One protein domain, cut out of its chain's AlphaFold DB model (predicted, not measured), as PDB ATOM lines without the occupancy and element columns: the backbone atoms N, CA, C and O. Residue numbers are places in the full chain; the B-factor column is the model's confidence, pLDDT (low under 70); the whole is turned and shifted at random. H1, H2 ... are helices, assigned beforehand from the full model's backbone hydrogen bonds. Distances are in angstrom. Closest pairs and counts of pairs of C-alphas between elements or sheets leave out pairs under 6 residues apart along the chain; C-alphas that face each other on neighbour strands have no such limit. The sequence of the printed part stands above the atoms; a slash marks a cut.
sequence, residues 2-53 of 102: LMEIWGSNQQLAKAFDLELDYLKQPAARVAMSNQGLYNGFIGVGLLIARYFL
ATOM      1  N   LEU A   2     139.812 155.905 128.102       89.00
ATOM      2  CA  LEU A   2     138.400 155.533 127.895       89.00
ATOM      3  C   LEU A   2     138.219 154.351 126.937       89.00
ATOM      4  O   LEU A   2     137.367 153.501 127.169       89.00
ATOM      5  N   MET A   3     139.040 154.283 125.888       91.56
ATOM      6  CA  MET A   3     139.014 153.178 124.932       91.56
ATOM      7  C   MET A   3     139.431 151.860 125.594       91.56
ATOM      8  O   MET A   3     138.833 150.823 125.345       91.56
ATOM      9  N   GLU A   4     140.439 151.886 126.456       91.56
ATOM     10  CA  GLU A   4     140.962 150.705 127.140       91.56
ATOM     11  C   GLU A   4     139.965 150.117 128.149       91.56
ATOM     12  O   GLU A   4     139.916 148.897 128.315       91.56
ATOM     13  N   ILE A   5     139.131 150.964 128.764       93.12
ATOM     14  CA  ILE A   5     138.105 150.548 129.734       93.12
ATOM     15  C   ILE A   5     136.800 150.146 129.029       93.12
ATOM     16  O   ILE A   5     136.254 149.082 129.306       93.12
ATOM     17  N   TRP A   6     136.308 150.973 128.102       92.81
ATOM     18  CA  TRP A   6     134.952 150.853 127.543       92.81
ATOM     19  C   TRP A   6     134.909 150.509 126.051       92.81
ATOM     20  O   TRP A   6     133.834 150.291 125.496       92.81
ATOM     21  N   GLY A   7     136.056 150.485 125.374       93.88
ATOM     22  CA  GLY A   7     136.139 150.217 123.942       93.88
ATOM     23  C   GLY A   7     135.867 148.758 123.594       93.88
ATOM     24  O   GLY A   7     136.225 147.829 124.329       93.88
ATOM     25  N   SER A   8     135.275 148.552 122.417       95.50
ATOM     26  CA  SER A   8     135.011 147.216 121.889       95.50
ATOM     27  C   SER A   8     136.314 146.470 121.589       95.50
ATOM     28  O   SER A   8     137.358 147.069 121.315       95.50
ATOM     29  N   ASN A   9     136.257 145.137 121.581       95.06
ATOM     30  CA  ASN A   9     137.425 144.313 121.255       95.06
ATOM     31  C   ASN A   9     137.998 144.638 119.864       95.06
ATOM     32  O   ASN A   9     139.209 144.610 119.685       95.06
ATOM     33  N   GLN A  10     137.155 145.026 118.901       95.56
ATOM     34  CA  GLN A  10     137.600 145.445 117.567       95.56
ATOM     35  C   GLN A  10     138.387 146.761 117.599       95.56
ATOM     36  O   GLN A  10     139.419 146.883 116.939       95.56
ATOM     37  N   GLN A  11     137.922 147.747 118.374       93.81
ATOM     38  CA  GLN A  11     138.613 149.033 118.514       93.81
ATOM     39  C   GLN A  11     139.994 148.844 119.138       93.81
ATOM     40  O   GLN A  11     140.967 149.447 118.691       93.81
ATOM     41  N   LEU A  12     140.086 147.971 120.137       93.06
ATOM     42  CA  LEU A  12     141.324 147.740 120.869       93.06
ATOM     43  C   LEU A  12     142.316 146.879 120.115       93.06
ATOM     44  O   LEU A  12     143.491 147.226 120.108       93.06
ATOM     45  N   ALA A  13     141.842 145.842 119.422       94.25
ATOM     46  CA  ALA A  13     142.660 145.076 118.490       94.25
ATOM     47  C   ALA A  13     143.353 146.017 117.498       94.25
ATOM     48  O   ALA A  13     144.570 145.996 117.352       94.25
ATOM     49  N   LYS A  14     142.590 146.943 116.904       91.50
ATOM     50  CA  LYS A  14     143.118 147.925 115.950       91.50
ATOM     51  C   LYS A  14     144.064 148.952 116.583       91.50
ATOM     52  O   LYS A  14     145.037 149.363 115.953       91.50
ATOM     53  N   ALA A  15     143.758 149.433 117.786       88.31
ATOM     54  CA  ALA A  15     144.544 150.482 118.432       88.31
ATOM     55  C   ALA A  15     145.882 149.961 118.977       88.31
ATOM     56  O   ALA A  15     146.904 150.630 118.802       88.31
ATOM     57  N   PHE A  16     145.862 148.779 119.595       88.56
ATOM     58  CA  PHE A  16     146.997 148.173 120.296       88.56
ATOM     59  C   PHE A  16     147.717 147.086 119.491       88.56
ATOM     60  O   PHE A  16     148.697 146.544 119.986       88.56
ATOM     61  N   ASP A  17     147.269 146.814 118.262       90.19
ATOM     62  CA  ASP A  17     147.824 145.770 117.390       90.19
ATOM     63  C   ASP A  17     147.761 144.381 118.051       90.19
ATOM     64  O   ASP A  17     148.743 143.651 118.147       90.19
ATOM     65  N   LEU A  18     146.582 144.057 118.593       91.75
ATOM     66  CA  LEU A  18     146.311 142.811 119.312       91.75
ATOM     67  C   LEU A  18     145.409 141.894 118.489       91.75
ATOM     68  O   LEU A  18     144.494 142.352 117.801       91.75
ATOM     69  N   GLU A  19     145.593 140.585 118.638       94.50
ATOM     70  CA  GLU A  19     144.667 139.606 118.075       94.50
ATOM     71  C   GLU A  19     143.284 139.707 118.733       94.50
ATOM     72  O   GLU A  19     143.141 139.818 119.955       94.50
ATOM     73  N   LEU A  20     142.232 139.625 117.918       95.62
ATOM     74  CA  LEU A  20     140.859 139.723 118.410       95.62
ATOM     75  C   LEU A  20     140.525 138.586 119.392       95.62
ATOM     76  O   LEU A  20     139.816 138.811 120.374       95.62
ATOM     77  N   ASP A  21     141.041 137.381 119.142       96.06
ATOM     78  CA  ASP A  21     140.805 136.210 119.990       96.06
ATOM     79  C   ASP A  21     141.500 136.322 121.349       96.06
ATOM     80  O   ASP A  21     140.936 135.890 122.357       96.06
ATOM     81  N   TYR A  22     142.649 137.001 121.421       95.50
ATOM     82  CA  TYR A  22     143.281 137.344 122.694       95.50
ATOM     83  C   TYR A  22     142.360 138.227 123.549       95.50
ATOM     84  O   TYR A  22     142.135 137.943 124.723       95.50
ATOM     85  N   LEU A  23     141.724 139.241 122.952       95.94
ATOM     86  CA  LEU A  23     140.809 140.147 123.659       95.94
ATOM     87  C   LEU A  23     139.464 139.512 124.052       95.94
ATOM     88  O   LEU A  23     138.720 140.101 124.843       95.94
ATOM     89  N   LYS A  24     139.133 138.323 123.534       94.94
ATOM     90  CA  LYS A  24     137.988 137.531 124.020       94.94
ATOM     91  C   LYS A  24     138.279 136.870 125.369       94.94
ATOM     92  O   LYS A  24     137.338 136.504 126.069       94.94
ATOM     93  N   GLN A  25     139.549 136.736 125.756       97.50
ATOM     94  CA  GLN A  25     139.918 136.197 127.059       97.50
ATOM     95  C   GLN A  25     139.564 137.212 128.162       97.50
ATOM     96  O   GLN A  25     140.038 138.352 128.113       97.50
ATOM     97  N   PRO A  26     138.795 136.827 129.200       96.06
ATOM     98  CA  PRO A  26     138.420 137.747 130.276       96.06
ATOM     99  C   PRO A  26     139.627 138.395 130.967       96.06
ATOM    100  O   PRO A  26     139.601 139.584 131.269       96.06
ATOM    101  N   ALA A  27     140.719 137.647 131.154       97.38
ATOM    102  CA  ALA A  27     141.942 138.159 131.771       97.38
ATOM    103  C   ALA A  27     142.603 139.275 130.941       97.38
ATOM    104  O   ALA A  27     142.968 140.310 131.494       97.38
ATOM    105  N   ALA A  28     142.689 139.111 129.614       95.62
ATOM    106  CA  ALA A  28     143.198 140.149 128.713       95.62
ATOM    107  C   ALA A  28     142.329 141.412 128.782       95.62
ATOM    108  O   ALA A  28     142.830 142.538 128.818       95.62
ATOM    109  N   ARG A  29     141.008 141.223 128.875       96.12
ATOM    110  CA  ARG A  29     140.047 142.318 128.974       96.12
ATOM    111  C   ARG A  29     140.215 143.131 130.256       96.12
ATOM    112  O   ARG A  29     140.207 144.362 130.195       96.12
ATOM    113  N   VAL A  30     140.401 142.445 131.385       96.31
ATOM    114  CA  VAL A  30     140.684 143.060 132.690       96.31
ATOM    115  C   VAL A  30     142.037 143.773 132.674       96.31
ATOM    116  O   VAL A  30     142.116 144.914 133.123       96.31
ATOM    117  N   ALA A  31     143.077 143.159 132.103       96.12
ATOM    118  CA  ALA A  31     144.398 143.777 131.991       96.12
ATOM    119  C   ALA A  31     144.351 145.096 131.200       96.12
ATOM    120  O   ALA A  31     144.881 146.107 131.662       96.12
ATOM    121  N   MET A  32     143.641 145.123 130.065       95.44
ATOM    122  CA  MET A  32     143.439 146.353 129.291       95.44
ATOM    123  C   MET A  32     142.649 147.408 130.070       95.44
ATOM    124  O   MET A  32     143.013 148.580 130.047       95.44
ATOM    125  N   SER A  33     141.608 147.005 130.804       96.06
ATOM    126  CA  SER A  33     140.849 147.937 131.648       96.06
ATOM    127  C   SER A  33     141.741 148.589 132.713       96.06
ATOM    128  O   SER A  33     141.749 149.815 132.856       96.06
ATOM    129  N   ASN A  34     142.583 147.795 133.383       96.81
ATOM    130  CA  ASN A  34     143.542 148.299 134.367       96.81
ATOM    131  C   ASN A  34     144.579 149.232 133.726       96.81
ATOM    132  O   ASN A  34     144.847 150.301 134.271       96.81
ATOM    133  N   GLN A  35     145.096 148.894 132.539       94.12
ATOM    134  CA  GLN A  35     145.979 149.783 131.774       94.12
ATOM    135  C   GLN A  35     145.311 151.136 131.497       94.12
ATOM    136  O   GLN A  35     145.933 152.191 131.649       94.12
ATOM    137  N   GLY A  36     144.028 151.114 131.130       95.75
ATOM    138  CA  GLY A  36     143.222 152.313 130.949       95.75
ATOM    139  C   GLY A  36     143.133 153.161 132.211       95.75
ATOM    140  O   GLY A  36     143.374 154.367 132.142       95.75
ATOM    141  N   LEU A  37     142.826 152.537 133.348       97.06
ATOM    142  CA  LEU A  37     142.699 153.206 134.641       97.06
ATOM    143  C   LEU A  37     144.020 153.844 135.097       97.06
ATOM    144  O   LEU A  37     144.020 155.007 135.498       97.06
ATOM    145  N   TYR A  38     145.149 153.139 134.966       95.81
ATOM    146  CA  TYR A  38     146.472 153.684 135.296       95.81
ATOM    147  C   TYR A  38     146.831 154.895 134.425       95.81
ATOM    148  O   TYR A  38     147.276 155.920 134.944       95.81
ATOM    149  N   ASN A  39     146.551 154.824 133.118       95.12
ATOM    150  CA  ASN A  39     146.692 155.975 132.218       95.12
ATOM    151  C   ASN A  39     145.785 157.141 132.658       95.12
ATOM    152  O   ASN A  39     146.159 158.310 132.544       95.12
ATOM    153  N   GLY A  40     144.603 156.826 133.187       96.62
ATOM    154  CA  GLY A  40     143.692 157.784 133.804       96.62
ATOM    155  C   GLY A  40     144.283 158.500 135.010       96.62
ATOM    156  O   GLY A  40     144.215 159.725 135.077       96.62
ATOM    157  N   PHE A  41     144.908 157.763 135.929       97.12
ATOM    158  CA  PHE A  41     145.567 158.345 137.101       97.12
ATOM    159  C   PHE A  41     146.682 159.315 136.713       97.12
ATOM    160  O   PHE A  41     146.778 160.385 137.308       97.12
ATOM    161  N   ILE A  42     147.464 158.994 135.680       97.31
ATOM    162  CA  ILE A  42     148.475 159.916 135.143       97.31
ATOM    163  C   ILE A  42     147.811 161.188 134.601       97.31
ATOM    164  O   ILE A  42     148.233 162.291 134.939       97.31
ATOM    165  N   GLY A  43     146.755 161.051 133.792       97.06
ATOM    166  CA  GLY A  43     146.043 162.197 133.221       97.06
ATOM    167  C   GLY A  43     145.433 163.112 134.287       97.06
ATOM    168  O   GLY A  43     145.616 164.327 134.242       97.06
ATOM    169  N   VAL A  44     144.758 162.536 135.284       98.00
ATOM    170  CA  VAL A  44     144.207 163.286 136.423       98.00
ATOM    171  C   VAL A  44     145.327 163.923 137.246       98.00
ATOM    172  O   VAL A  44     145.225 165.097 137.595       98.00
ATOM    173  N   GLY A  45     146.416 163.194 137.503       97.62
ATOM    174  CA  GLY A  45     147.595 163.706 138.200       97.62
ATOM    175  C   GLY A  45     148.205 164.924 137.509       97.62
ATOM    176  O   GLY A  45     148.494 165.913 138.177       97.62
ATOM    177  N   LEU A  46     148.312 164.907 136.177       97.81
ATOM    178  CA  LEU A  46     148.776 166.047 135.376       97.81
ATOM    179  C   LEU A  46     147.830 167.253 135.460       97.81
ATOM    180  O   LEU A  46     148.293 168.385 135.601       97.81
ATOM    181  N   LEU A  47     146.513 167.034 135.407       98.06
ATOM    182  CA  LEU A  47     145.530 168.116 135.547       98.06
ATOM    183  C   LEU A  47     145.578 168.739 136.948       98.06
ATOM    184  O   LEU A  47     145.594 169.963 137.077       98.06
ATOM    185  N   ILE A  48     145.658 167.912 137.991       98.25
ATOM    186  CA  ILE A  48     145.821 168.377 139.373       98.25
ATOM    187  C   ILE A  48     147.124 169.167 139.510       98.25
ATOM    188  O   ILE A  48     147.113 170.290 140.017       98.25
ATOM    189  N   ALA A  49     148.229 168.620 139.001       97.56
ATOM    190  CA  ALA A  49     149.533 169.262 139.049       97.56
ATOM    191  C   ALA A  49     149.527 170.637 138.378       97.56
ATOM    192  O   ALA A  49     150.051 171.594 138.944       97.56
ATOM    193  N   ARG A  50     148.901 170.762 137.204       96.38
ATOM    194  CA  ARG A  50     148.917 172.010 136.438       96.38
ATOM    195  C   ARG A  50     147.980 173.085 136.985       96.38
ATOM    196  O   ARG A  50     148.321 174.263 136.899       96.38
ATOM    197  N   TYR A  51     146.809 172.701 137.490       97.44
ATOM    198  CA  TYR A  51     145.740 173.658 137.797       97.44
ATOM    199  C   TYR A  51     145.481 173.864 139.289       97.44
ATOM    200  O   TYR A  51     144.891 174.877 139.653       97.44
ATOM    201  N   PHE A  52     145.915 172.942 140.151       97.50
ATOM    202  CA  PHE A  52     145.550 172.955 141.570       97.50
ATOM    203  C   PHE A  52     146.750 172.971 142.523       97.50
ATOM    204  O   PHE A  52     146.579 173.316 143.692       97.50
ATOM    205  N   LEU A  53     147.961 172.634 142.062       97.19
ATOM    206  CA  LEU A  53     149.164 172.747 142.894       97.19
ATOM    207  C   LEU A  53     149.754 174.171 142.884       97.19
ATOM    208  O   LEU A  53     149.632 174.882 141.881       97.19
TER     209      LEU A  53
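This is residues 2 to 53 of the 102 residues of an uncharacterized protein of Lactobacillus vini DSM 20605 (UniProt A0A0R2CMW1). One long helix, H4, makes the length of the domain; the short helices H1, H2 and H3 form a small head on one side of its first half, and residues 41 to 53 stick out. The printed part has 52 residues with four named helices, H1 to H4 in chain order, all helix. It is loose, with a radius of gyration of the C-alphas of 13.4 A, spanning 44 by 19 by 14 A.

H1, residues 2 to 6, touches H4, residues 26 to 51, at residues 32 to 37 alone; the closest C-alphas, of Ile 5 and Ser 33, are 4.2 A apart. H1 and H2, residues 9 to 16, only just touch, only at the corner, with 3 pairs of C-alphas within 8 A, the closest those of Glu 4 and Leu 12 at 6.9 A. H2 touches H3, residues 20 to 23; the closest C-alphas, of Ala 13 and Leu 20, are 5.6 A apart. H2 and H4 are only just apart, closest 8.4 A between C-alphas. Every O i to N i+4 pair is within hydrogen-bond range in H1, H2 and H4; H3 is too short for one.

H1 begins at C-alpha 2 (138.400, 155.533, 127.895). H4, 37.4 A long, ends at C-alpha 51 (145.740, 173.658, 137.797).

The farthest C-alphas, of Asp 21 and Leu 53, are 43.9 A apart. The printed part has no cut, its three links are tight, and no printed residue is under 70 in pLDDT.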